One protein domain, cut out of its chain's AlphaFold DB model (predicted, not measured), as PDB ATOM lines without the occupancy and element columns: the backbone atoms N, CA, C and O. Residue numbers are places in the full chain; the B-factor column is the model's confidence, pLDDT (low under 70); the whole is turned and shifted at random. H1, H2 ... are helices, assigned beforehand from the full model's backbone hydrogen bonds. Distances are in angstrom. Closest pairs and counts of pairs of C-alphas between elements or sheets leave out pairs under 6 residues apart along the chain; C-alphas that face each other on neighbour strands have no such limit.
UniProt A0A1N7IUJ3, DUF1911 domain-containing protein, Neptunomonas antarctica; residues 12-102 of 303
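Overview. This is residues 12 to 102 of the 303 residues of the protein "DUF1911 domain-containing protein" of Neptunomonas antarctica (UniProt A0A1N7IUJ3). H1 and H2 form a helical hairpin, with H5 nearly aligned beside it and H6 beyond H5; H3 and H4 lie off one end. The class is all helix, with 91 residues printed and no named strand. It is compact, radius of gyration of the C-alphas 13.3 A, spanning 40 by 28 by 18 A.

Along the chain. H1, residues 12 to 21, begins at C-alpha 12 (-28.400, 33.965, 23.260). H2 is 24 to 35, 17.7 A long; H3 38 to 45; H4 52 to 56; H5 68 to 76. H6, 92 to 101, ends at C-alpha 101 (-41.453, 29.068, -0.427).

Arrangement. H1 and H2 touch, their closest C-alphas, Val 19 and Arg 27, 5.4 A apart. H5 and H6 only just touch, with 3 pairs of C-alphas within 8 A. H1 has 1 of 6 O i to N i+4 pairs within hydrogen-bond range and 5 of 7 O i to N i+3 pairs; H4 has 0 of either.

Size, cuts and confidence. The printed part has no cut. The links H4 to H5 and H5 to H6 are long. Residues 45 to 64 have pLDDT under 70.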
ATOM      1  N   LEU A  12     -28.397  34.958  24.325       72.75
ATOM      2  CA  LEU A  12     -28.400  33.965  23.260       72.75
ATOM      3  C   LEU A  12     -28.656  34.618  21.906       72.75
ATOM      4  O   LEU A  12     -27.804  34.613  21.015       72.75
ATOM      5  N   TYR A  13     -29.830  35.220  21.753       78.44
ATOM      6  CA  TYR A  13     -30.305  35.601  20.430       78.44
ATOM      7  C   TYR A  13     -29.723  36.919  19.926       78.44
ATOM      8  O   TYR A  13     -29.732  37.156  18.724       78.44
ATOM      9  N   LYS A  14     -29.142  37.768  20.783       79.94
ATOM     10  CA  LYS A  14     -28.596  39.076  20.370       79.94
ATOM     11  C   LYS A  14     -27.577  38.990  19.235       79.94
ATOM     12  O   LYS A  14     -27.564  39.849  18.358       79.94
ATOM     13  N   LYS A  15     -26.720  37.964  19.232       78.81
ATOM     14  CA  LYS A  15     -25.764  37.749  18.130       78.81
ATOM     15  C   LYS A  15     -26.473  37.342  16.846       78.81
ATOM     16  O   LYS A  15     -26.110  37.826  15.779       78.81
ATOM     17  N   LEU A  16     -27.490  36.498  16.963       85.06
ATOM     18  CA  LEU A  16     -28.283  36.032  15.838       85.06
ATOM     19  C   LEU A  16     -29.101  37.179  15.212       85.06
ATOM     20  O   LEU A  16     -29.079  37.339  13.998       85.06
ATOM     21  N   TYR A  17     -29.699  38.058  16.026       83.94
ATOM     22  CA  TYR A  17     -30.443  39.242  15.565       83.94
ATOM     23  C   TYR A  17     -29.598  40.242  14.765       83.94
ATOM     24  O   TYR A  17     -30.142  40.959  13.929       83.94
ATOM     25  N   SER A  18     -28.269  40.253  14.928       85.75
ATOM     26  CA  SER A  18     -27.395  41.105  14.101       85.75
ATOM     27  C   SER A  18     -27.484  40.801  12.597       85.75
ATOM     28  O   SER A  18     -27.049  41.611  11.780       85.75
ATOM     29  N   VAL A  19     -28.076  39.662  12.213       88.75
ATOM     30  CA  VAL A  19     -28.317  39.287  10.817       88.75
ATOM     31  C   VAL A  19     -29.255  40.256  10.085       88.75
ATOM     32  O   VAL A  19     -29.085  40.458   8.883       88.75
ATOM     33  N   PHE A  20     -30.209  40.880  10.790       84.31
ATOM     34  CA  PHE A  20     -31.171  41.814  10.191       84.31
ATOM     35  C   PHE A  20     -30.483  43.084   9.682       84.31
ATOM     36  O   PHE A  20     -30.767  43.544   8.576       84.31
ATOM     37  N   ASP A  21     -29.510  43.583  10.447       85.94
ATOM     38  CA  ASP A  21     -28.730  44.779  10.113       85.94
ATOM     39  C   ASP A  21     -27.530  44.472   9.202       85.94
ATOM     40  O   ASP A  21     -26.887  45.374   8.658       85.94
ATOM     41  N   ALA A  22     -27.187  43.192   9.042       85.94
ATOM     42  CA  ALA A  22     -26.046  42.782   8.248       85.94
ATOM     43  C   ALA A  22     -26.347  42.847   6.738       85.94
ATOM     44  O   ALA A  22     -27.415  42.405   6.292       85.94
ATOM     45  N   PRO A  23     -25.378  43.309   5.922       88.06
ATOM     46  CA  PRO A  23     -25.411  43.136   4.474       88.06
ATOM     47  C   PRO A  23     -25.604  41.661   4.076       88.06
ATOM     48  O   PRO A  23     -25.044  40.796   4.764       88.06
ATOM     49  N   PRO A  24     -26.348  41.350   2.991       87.06
ATOM     50  CA  PRO A  24     -26.677  39.978   2.589       87.06
ATOM     51  C   PRO A  24     -25.480  39.022   2.556       87.06
ATOM     52  O   PRO A  24     -25.561  37.912   3.070       87.06
ATOM     53  N   GLU A  25     -24.334  39.481   2.058       90.12
ATOM     54  CA  GLU A  25     -23.100  38.705   1.933       90.12
ATOM     55  C   GLU A  25     -22.460  38.312   3.277       90.12
ATOM     56  O   GLU A  25     -21.631  37.406   3.336       90.12
ATOM     57  N   LYS A  26     -22.827  38.984   4.374       91.88
ATOM     58  CA  LYS A  26     -22.329  38.673   5.724       91.88
ATOM     59  C   LYS A  26     -23.264  37.755   6.503       91.88
ATOM     60  O   LYS A  26     -22.824  37.154   7.483       91.88
ATOM     61  N   ARG A  27     -24.527  37.634   6.084       92.75
ATOM     62  CA  ARG A  27     -25.559  36.872   6.798       92.75
ATOM     63  C   ARG A  27     -25.231  35.380   6.916       92.75
ATOM     64  O   ARG A  27     -25.291  34.902   8.048       92.75
ATOM     65  N   PRO A  28     -24.771  34.669   5.859       93.56
ATOM     66  CA  PRO A  28     -24.373  33.263   5.977       93.56
ATOM     67  C   PRO A  28     -23.356  33.029   7.095       93.56
ATOM     68  O   PRO A  28     -23.532  32.159   7.937       93.56
ATOM     69  N   LYS A  29     -22.339  33.893   7.186       93.75
ATOM     70  CA  LYS A  29     -21.285  33.781   8.202       93.75
ATOM     71  C   LYS A  29     -21.797  34.004   9.628       93.75
ATOM     72  O   LYS A  29     -21.273  33.397  10.560       93.75
ATOM     73  N   ILE A  30     -22.781  34.885   9.807       93.31
ATOM     74  CA  ILE A  30     -23.426  35.108  11.109       93.31
ATOM     75  C   ILE A  30     -24.213  33.860  11.518       93.31
ATOM     76  O   ILE A  30     -24.087  33.426  12.660       93.31
ATOM     77  N   ILE A  31     -24.957  33.261  10.580       94.81
ATOM     78  CA  ILE A  31     -25.709  32.022  10.809       94.81
ATOM     79  C   ILE A  31     -24.766  30.867  11.157       94.81
ATOM     80  O   ILE A  31     -24.934  30.258  12.209       94.81
ATOM     81  N   THR A  32     -23.728  30.617  10.354       94.69
ATOM     82  CA  THR A  32     -22.742  29.559  10.634       94.69
ATOM     83  C   THR A  32     -22.081  29.754  11.996       94.69
ATOM     84  O   THR A  32     -22.058  28.833  12.799       94.69
ATOM     85  N   GLY A  33     -21.641  30.975  12.324       93.19
ATOM     86  CA  GLY A  33     -21.039  31.245  13.631       93.19
ATOM     87  C   GLY A  33     -22.005  31.055  14.807       93.19
ATOM     88  O   GLY A  33     -21.562  30.792  15.926       93.19
ATOM     89  N   PHE A  34     -23.314  31.192  14.586       92.94
ATOM     90  CA  PHE A  34     -24.321  30.856  15.587       92.94
ATOM     91  C   PHE A  34     -24.483  29.339  15.733       92.94
ATOM     92  O   PHE A  34     -24.448  28.844  16.858       92.94
ATOM     93  N   LEU A  35     -24.586  28.617  14.612       93.38
ATOM     94  CA  LEU A  35     -24.680  27.155  14.564       93.38
ATOM     95  C   LEU A  35     -23.466  26.478  15.227       93.38
ATOM     96  O   LEU A  35     -23.655  25.608  16.072       93.38
ATOM     97  N   ASP A  36     -22.248  26.971  14.975       93.06
ATOM     98  CA  ASP A  36     -20.994  26.495  15.594       93.06
ATOM     99  C   ASP A  36     -20.999  26.573  17.137       93.06
ATOM    100  O   ASP A  36     -20.170  25.964  17.821       93.06
ATOM    101  N   ASN A  37     -21.877  27.402  17.710       88.94
ATOM    102  CA  ASN A  37     -21.978  27.636  19.149       88.94
ATOM    103  C   ASN A  37     -23.322  27.182  19.736       88.94
ATOM    104  O   ASN A  37     -23.547  27.402  20.925       88.94
ATOM    105  N   TRP A  38     -24.192  26.557  18.937       88.25
ATOM    106  CA  TRP A  38     -25.566  26.225  19.308       88.25
ATOM    107  C   TRP A  38     -25.659  25.368  20.575       88.25
ATOM    108  O   TRP A  38     -26.259  25.788  21.560       88.25
ATOM    109  N   GLU A  39     -24.978  24.226  20.595       81.00
ATOM    110  CA  GLU A  39     -24.926  23.326  21.753       81.00
ATOM    111  C   GLU A  39     -24.423  24.046  23.019       81.00
ATOM    112  O   GLU A  39     -25.047  24.003  24.079       81.00
ATOM    113  N   LYS A  40     -23.337  24.823  22.899       82.31
ATOM    114  CA  LYS A  40     -22.771  25.601  24.019       82.31
ATOM    115  C   LYS A  40     -23.744  26.640  24.555       82.31
ATOM    116  O   LYS A  40     -23.683  26.981  25.736       82.31
ATOM    117  N   PHE A  41     -24.575  27.204  23.689       79.81
ATOM    118  CA  PHE A  41     -25.585  28.159  24.096       79.81
ATOM    119  C   PHE A  41     -26.711  27.497  24.880       79.81
ATOM    120  O   PHE A  41     -27.074  28.020  25.931       79.81
ATOM    121  N   LEU A  42     -27.208  26.350  24.413       74.56
ATOM    122  CA  LEU A  42     -28.250  25.595  25.109       74.56
ATOM    123  C   LEU A  42     -27.787  25.147  26.496       74.56
ATOM    124  O   LEU A  42     -28.457  25.434  27.485       74.56
ATOM    125  N   LEU A  43     -26.583  24.572  26.586       71.50
ATOM    126  CA  LEU A  43     -25.985  24.139  27.854       71.50
ATOM    127  C   LEU A  43     -25.747  25.291  28.840       71.50
ATOM    128  O   LEU A  43     -25.758  25.092  30.052       71.50
ATOM    129  N   LYS A  44     -25.473  26.499  28.337       75.69
ATOM    130  CA  LYS A  44     -25.161  27.661  29.177       75.69
ATOM    131  C   LYS A  44     -26.409  28.383  29.681       75.69
ATOM    132  O   LYS A  44     -26.389  28.911  30.789       75.69
ATOM    133  N   GLU A  45     -27.424  28.508  28.834       68.88
ATOM    134  CA  GLU A  45     -28.609  29.323  29.114       68.88
ATOM    135  C   GLU A  45     -29.731  28.525  29.795       68.88
ATOM    136  O   GLU A  45     -30.726  29.140  30.173       68.88
ATOM    137  N   ASP A  46     -29.551  27.206  29.978       67.44
ATOM    138  CA  ASP A  46     -30.473  26.290  30.675       67.44
ATOM    139  C   ASP A  46     -31.925  26.494  30.216       67.44
ATOM    140  O   ASP A  46     -32.832  26.787  30.996       67.44
ATOM    141  N   ILE A  47     -32.115  26.461  28.892       67.38
ATOM    142  CA  ILE A  47     -33.410  26.762  28.282       67.38
ATOM    143  C   ILE A  47     -34.343  25.576  28.531       67.38
ATOM    144  O   ILE A  47     -34.059  24.475  28.046       67.38
ATOM    145  N   PRO A  48     -35.478  25.779  29.231       60.31
ATOM    146  CA  PRO A  48     -36.416  24.702  29.506       60.31
ATOM    147  C   PRO A  48     -36.834  23.995  28.215       60.31
ATOM    148  O   PRO A  48     -37.176  24.646  27.229       60.31
ATOM    149  N   MET A  49     -36.831  22.660  28.235       61.03
ATOM    150  CA  MET A  49     -37.250  21.801  27.118       61.03
ATOM    151  C   MET A  49     -36.365  21.861  25.857       61.03
ATOM    152  O   MET A  49     -36.726  21.261  24.851       61.03
ATOM    153  N   MET A  50     -35.206  22.533  25.877       65.56
ATOM    154  CA  MET A  50     -34.240  22.536  24.765       65.56
ATOM    155  C   MET A  50     -32.925  21.871  25.178       65.56
ATOM    156  O   MET A  50     -31.871  22.506  25.219       65.56
ATOM    157  N   ASN A  51     -32.997  20.575  25.470       67.12
ATOM    158  CA  ASN A  51     -31.839  19.772  25.842       67.12
ATOM    159  C   ASN A  51     -31.220  19.149  24.589       67.12
ATOM    160  O   ASN A  51     -31.809  18.258  23.977       67.12
ATOM    161  N   SER A  52     -30.011  19.584  24.225       63.75
ATOM    162  CA  SER A  52     -29.265  18.999  23.102       63.75
ATOM    163  C   SER A  52     -29.074  17.493  23.258       63.75
ATOM    164  O   SER A  52     -29.124  16.788  22.263       63.75
ATOM    165  N   ASP A  53     -28.931  16.992  24.485       65.50
ATOM    166  CA  ASP A  53     -28.509  15.612  24.770       65.50
ATOM    167  C   ASP A  53     -29.680  14.616  24.858       65.50
ATOM    168  O   ASP A  53     -29.472  13.407  24.961       65.50
ATOM    169  N   ASP A  54     -30.930  15.093  24.825       67.06
ATOM    170  CA  ASP A  54     -32.105  14.223  24.968       67.06
ATOM    171  C   ASP A  54     -32.414  13.419  23.692       67.06
ATOM    172  O   ASP A  54     -33.102  12.403  23.769       67.06
ATOM    173  N   HIS A  55     -31.855  13.799  22.536       64.19
ATOM    174  CA  HIS A  55     -32.041  13.081  21.266       64.19
ATOM    175  C   HIS A  55     -31.481  11.645  21.267       64.19
ATOM    176  O   HIS A  55     -31.964  10.798  20.516       64.19
ATOM    177  N   ASP A  56     -30.514  11.344  22.139       67.31
ATOM    178  CA  ASP A  56     -29.943  10.001  22.302       67.31
ATOM    179  C   ASP A  56     -30.815   9.076  23.176       67.31
ATOM    180  O   ASP A  56     -30.543   7.875  23.299       67.31
ATOM    181  N   ARG A  57     -31.871   9.606  23.809       65.50
ATOM    182  CA  ARG A  57     -32.753   8.844  24.702       65.50
ATOM    183  C   ARG A  57     -33.971   8.307  23.941       65.50
ATOM    184  O   ARG A  57     -34.733   9.085  23.366       65.50
ATOM    185  N   PRO A  58     -34.231   6.985  23.972       54.25
ATOM    186  CA  PRO A  58     -35.428   6.413  23.363       54.25
ATOM    187  C   PRO A  58     -36.708   7.027  23.951       54.25
ATOM    188  O   PRO A  58     -36.908   6.986  25.162       54.25
ATOM    189  N   GLY A  59     -37.581   7.561  23.093       56.00
ATOM    190  CA  GLY A  59     -38.862   8.159  23.496       56.00
ATOM    191  C   GLY A  59     -38.802   9.647  23.860       56.00
ATOM    192  O   GLY A  59     -39.847  10.237  24.119       56.00
ATOM    193  N   CYS A  60     -37.623  10.270  23.838       58.28
ATOM    194  CA  CYS A  60     -37.484  11.718  23.968       58.28
ATOM    195  C   CYS A  60     -37.573  12.403  22.591       58.28
ATOM    196  O   CYS A  60     -37.233  11.823  21.558       58.28
ATOM    197  N   GLY A  61     -38.082  13.638  22.564       62.50
ATOM    198  CA  GLY A  61     -38.145  14.447  21.347       62.50
ATOM    199  C   GLY A  61     -36.775  15.006  20.948       62.50
ATOM    200  O   GLY A  61     -35.848  15.058  21.746       62.50
ATOM    201  N   TRP A  62     -36.663  15.511  19.719       64.44
ATOM    202  CA  TRP A  62     -35.454  16.186  19.209       64.44
ATOM    203  C   TRP A  62     -35.374  17.663  19.643       64.44
ATOM    204  O   TRP A  62     -34.810  18.513  18.947       64.44
ATOM    205  N   THR A  63     -36.013  18.005  20.764       63.94
ATOM    206  CA  THR A  63     -36.180  19.378  21.245       63.94
ATOM    207  C   THR A  63     -34.855  19.907  21.791       63.94
ATOM    208  O   THR A  63     -34.448  19.566  22.894       63.94
ATOM    209  N   GLY A  64     -34.169  20.736  21.000       69.69
ATOM    210  CA  GLY A  64     -32.846  21.286  21.325       69.69
ATOM    211  C   GLY A  64     -31.732  20.825  20.380       69.69
ATOM    212  O   GLY A  64     -30.739  21.528  20.239       69.69
ATOM    213  N   TYR A  65     -31.909  19.722  19.647       81.81
ATOM    214  CA  TYR A  65     -30.907  19.284  18.667       81.81
ATOM    215  C   TYR A  65     -30.857  20.235  17.458       81.81
ATOM    216  O   TYR A  65     -29.815  20.800  17.128       81.81
ATOM    217  N   TRP A  66     -32.016  20.501  16.845       88.31
ATOM    218  CA  TRP A  66     -32.117  21.394  15.690       88.31
ATOM    219  C   TRP A  66     -32.174  22.872  16.088       88.31
ATOM    220  O   TRP A  66     -32.974  23.293  16.928       88.31
ATOM    221  N   CYS A  67     -31.389  23.700  15.402       90.69
ATOM    222  CA  CYS A  67     -31.384  25.147  15.560       90.69
ATOM    223  C   CYS A  67     -32.473  25.814  14.695       90.69
ATOM    224  O   CYS A  67     -32.194  26.491  13.699       90.69
ATOM    225  N   TYR A  68     -33.742  25.650  15.083       90.12
ATOM    226  CA  TYR A  68     -34.876  26.276  14.385       90.12
ATOM    227  C   TYR A  68     -34.793  27.808  14.257       90.12
ATOM    228  O   TYR A  68     -35.160  28.316  13.198       90.12
ATOM    229  N   PRO A  69     -34.274  28.571  15.243       89.12
ATOM    230  CA  PRO A  69     -34.127  30.020  15.094       89.12
ATOM    231  C   PRO A  69     -33.221  30.428  13.921       89.12
ATOM    232  O   PRO A  69     -33.523  31.386  13.212       89.12
ATOM    233  N   ALA A  70     -32.129  29.692  13.679       92.25
ATOM    234  CA  ALA A  70     -31.254  29.941  12.534       92.25
ATOM    235  C   ALA A  70     -31.975  29.645  11.209       92.25
ATOM    236  O   ALA A  70     -31.947  30.471  10.298       92.25
ATOM    237  N   ALA A  71     -32.674  28.508  11.128       92.44
ATOM    238  CA  ALA A  71     -33.460  28.124   9.956       92.44
ATOM    239  C   ALA A  71     -34.575  29.137   9.635       92.44
ATOM    240  O   ALA A  71     -34.741  29.538   8.483       92.44
ATOM    241  N   ALA A  72     -35.284  29.626  10.657       90.19
ATOM    242  CA  ALA A  72     -36.328  30.636  10.505       90.19
ATOM    243  C   ALA A  72     -35.789  31.934   9.884       90.19
ATOM    244  O   ALA A  72     -36.405  32.486   8.976       90.19
ATOM    245  N   LEU A  73     -34.612  32.400  10.316       90.31
ATOM    246  CA  LEU A  73     -33.981  33.599   9.750       90.31
ATOM    247  C   LEU A  73     -33.488  33.387   8.325       90.31
ATOM    248  O   LEU A  73     -33.617  34.289   7.499       90.31
ATOM    249  N   VAL A  74     -32.953  32.202   8.024       91.44
ATOM    250  CA  VAL A  74     -32.571  31.842   6.657       91.44
ATOM    251  C   VAL A  74     -33.781  31.877   5.727       91.44
ATOM    252  O   VAL A  74     -33.698  32.481   4.658       91.44
ATOM    253  N   ALA A  75     -34.909  31.300   6.144       89.25
ATOM    254  CA  ALA A  75     -36.147  31.333   5.374       89.25
ATOM    255  C   ALA A  75     -36.690  32.766   5.224       89.25
ATOM    256  O   ALA A  75     -36.947  33.211   4.107       89.25
ATOM    257  N   ALA A  76     -36.804  33.509   6.329       85.50
ATOM    258  CA  ALA A  76     -37.394  34.847   6.353       85.50
ATOM    259  C   ALA A  76     -36.591  35.883   5.551       85.50
ATOM    260  O   ALA A  76     -37.169  36.761   4.915       85.50
ATOM    261  N   LEU A  77     -35.258  35.796   5.583       86.38
ATOM    262  CA  LEU A  77     -34.365  36.737   4.900       86.38
ATOM    263  C   LEU A  77     -33.838  36.211   3.561       86.38
ATOM    264  O   LEU A  77     -33.003  36.881   2.949       86.38
ATOM    265  N   ASN A  78     -34.306  35.035   3.132       88.00
ATOM    266  CA  ASN A  78     -33.852  34.333   1.935       88.00
ATOM    267  C   ASN A  78     -32.314  34.262   1.845       88.00
ATOM    268  O   ASN A  78     -31.707  34.675   0.854       88.00
ATOM    269  N   ILE A  79     -31.674  33.822   2.933       90.25
ATOM    270  CA  ILE A  79     -30.213  33.696   3.021       90.25
ATOM    271  C   ILE A  79     -29.782  32.461   2.223       90.25
ATOM    272  O   ILE A  79     -30.382  31.397   2.357       90.25
ATOM    273  N   ASP A  80     -28.725  32.593   1.419       89.50
ATOM    274  CA  ASP A  80     -28.074  31.446   0.780       89.50
ATOM    275  C   ASP A  80     -27.416  30.560   1.849       89.50
ATOM    276  O   ASP A  80     -26.476  30.983   2.530       89.50
ATOM    277  N   ASP A  81     -27.945  29.350   2.020       93.06
ATOM    278  CA  ASP A  81     -27.482  28.353   2.982       93.06
ATOM    279  C   ASP A  81     -26.573  27.287   2.373       93.06
ATOM    280  O   ASP A  81     -26.120  26.397   3.089       93.06
ATOM    281  N   SER A  82     -26.214  27.396   1.092       91.00
ATOM    282  CA  SER A  82     -25.400  26.393   0.391       91.00
ATOM    283  C   SER A  82     -24.072  26.066   1.084       91.00
ATOM    284  O   SER A  82     -23.574  24.949   0.970       91.00
ATOM    285  N   THR A  83     -23.496  27.012   1.834       92.12
ATOM    286  CA  THR A  83     -22.221  26.822   2.543       92.12
ATOM    287  C   THR A  83     -22.352  26.148   3.911       92.12
ATOM    288  O   THR A  83     -21.332  25.807   4.504       92.12
ATOM    289  N   PHE A  84     -23.565  26.017   4.454       93.94
ATOM    290  CA  PHE A  84     -23.816  25.424   5.776       93.94
ATOM    291  C   PHE A  84     -25.034  24.488   5.801       93.94
ATOM    292  O   PHE A  84     -25.485  24.104   6.876       93.94
ATOM    293  N   ILE A  85     -25.546  24.095   4.630       92.06
ATOM    294  CA  ILE A  85     -26.715  23.221   4.486       92.06
ATOM    295  C   ILE A  85     -26.518  21.859   5.163       92.06
ATOM    296  O   ILE A  85     -27.483  21.299   5.663       92.06
ATOM    297  N   ASP A  86     -25.277  21.373   5.243       92.00
ATOM    298  CA  ASP A  86     -24.910  20.095   5.871       92.00
ATOM    299  C   ASP A  86     -24.444  20.253   7.333       92.00
ATOM    300  O   ASP A  86     -23.814  19.356   7.896       92.00
ATOM    301  N   HIS A  87     -24.666  21.417   7.953       94.38
ATOM    302  CA  HIS A  87     -24.257  21.645   9.336       94.38
ATOM    303  C   HIS A  87     -25.097  20.784  10.296       94.38
ATOM    304  O   HIS A  87     -26.318  20.797  10.225       94.38
ATOM    305  N   GLU A  88     -24.452  20.117  11.256       91.25
ATOM    306  CA  GLU A  88     -25.064  19.123  12.158       91.25
ATOM    307  C   GLU A  88     -26.360  19.592  12.842       91.25
ATOM    308  O   GLU A  88     -27.363  18.894  12.814       91.25
ATOM    309  N   PHE A  89     -26.369  20.802  13.407       91.31
ATOM    310  CA  PHE A  89     -27.557  21.368  14.063       91.31
ATOM    311  C   PHE A  89     -28.536  22.087  13.122       91.31
ATOM    312  O   PHE A  89     -29.514  22.683  13.581       91.31
ATOM    313  N   TYR A  90     -28.278  22.112  11.817       93.50
ATOM    314  CA  TYR A  90     -29.134  22.787  10.849       93.50
ATOM    315  C   TYR A  90     -30.189  21.810  10.311       93.50
ATOM    316  O   TYR A  90     -29.823  20.736   9.848       93.50
ATOM    317  N   PRO A  91     -31.497  22.137  10.355       92.25
ATOM    318  CA  PRO A  91     -32.552  21.201   9.967       92.25
ATOM    319  C   PRO A  91     -32.679  21.104   8.437       92.25
ATOM    320  O   PRO A  91     -33.618  21.628   7.835       92.25
ATOM    321  N   THR A  92     -31.712  20.444   7.802       91.62
ATOM    322  CA  THR A  92     -31.537  20.342   6.346       91.62
ATOM    323  C   THR A  92     -32.796  19.879   5.619       91.62
ATOM    324  O   THR A  92     -33.231  20.538   4.676       91.62
ATOM    325  N   ASP A  93     -33.427  18.796   6.077       89.31
ATOM    326  CA  ASP A  93     -34.607  18.225   5.414       89.31
ATOM    327  C   ASP A  93     -35.807  19.181   5.435       89.31
ATOM    328  O   ASP A  93     -36.476  19.378   4.417       89.31
ATOM    329  N   LEU A  94     -36.042  19.838   6.579       89.44
ATOM    330  CA  LEU A  94     -37.054  20.889   6.702       89.44
ATOM    331  C   LEU A  94     -36.754  22.023   5.721       89.44
ATOM    332  O   LEU A  94     -37.634  22.510   5.017       89.44
ATOM    333  N   MET A  95     -35.489  22.419   5.650       91.19
ATOM    334  CA  MET A  95     -35.046  23.524   4.822       91.19
ATOM    335  C   MET A  95     -35.137  23.208   3.325       91.19
ATOM    336  O   MET A  95     -35.541  24.092   2.560       91.19
ATOM    337  N   PHE A  96     -34.909  21.964   2.903       87.12
ATOM    338  CA  PHE A  96     -35.232  21.516   1.548       87.12
ATOM    339  C   PHE A  96     -36.736  21.551   1.264       87.12
ATOM    340  O   PHE A  96     -37.135  22.041   0.207       87.12
ATOM    341  N   ALA A  97     -37.580  21.113   2.203       85.06
ATOM    342  CA  ALA A  97     -39.035  21.195   2.051       85.06
ATOM    343  C   ALA A  97     -39.543  22.650   1.978       85.06
ATOM    344  O   ALA A  97     -40.500  22.939   1.258       85.06
ATOM    345  N   CYS A  98     -38.878  23.577   2.673       83.44
ATOM    346  CA  CYS A  98     -39.189  25.005   2.647       83.44
ATOM    347  C   CYS A  98     -38.678  25.734   1.394       83.44
ATOM    348  O   CYS A  98     -39.155  26.831   1.112       83.44
ATOM    349  N   ALA A  99     -37.722  25.173   0.644       81.69
ATOM    350  CA  ALA A  99     -37.069  25.845  -0.485       81.69
ATOM    351  C   ALA A  99     -38.032  26.453  -1.533       81.69
ATOM    352  O   ALA A  99     -37.773  27.580  -1.958       81.69
ATOM    353  N   PRO A 100     -39.162  25.810  -1.912       81.62
ATOM    354  CA  PRO A 100     -40.122  26.388  -2.859       81.62
ATOM    355  C   PRO A 100     -40.802  27.678  -2.376       81.62
ATOM    356  O   PRO A 100     -41.381  28.395  -3.185       81.62
ATOM    357  N   TYR A 101     -40.756  27.955  -1.072       77.06
ATOM    358  CA  TYR A 101     -41.453  29.068  -0.427       77.06
ATOM    359  C   TYR A 101     -40.514  30.223  -0.042       77.06
ATOM    360  O   TYR A 101     -40.963  31.197   0.556       77.06
ATOM    361  N   ARG A 102     -39.210  30.127  -0.342       75.94
ATOM    362  CA  ARG A 102     -38.230  31.175  -0.014       75.94
ATOM    363  C   ARG A 102     -38.130  32.221  -1.130       75.94
ATOM    364  O   ARG A 102     -38.111  31.875  -2.307       75.94
TER     365      ARG A 102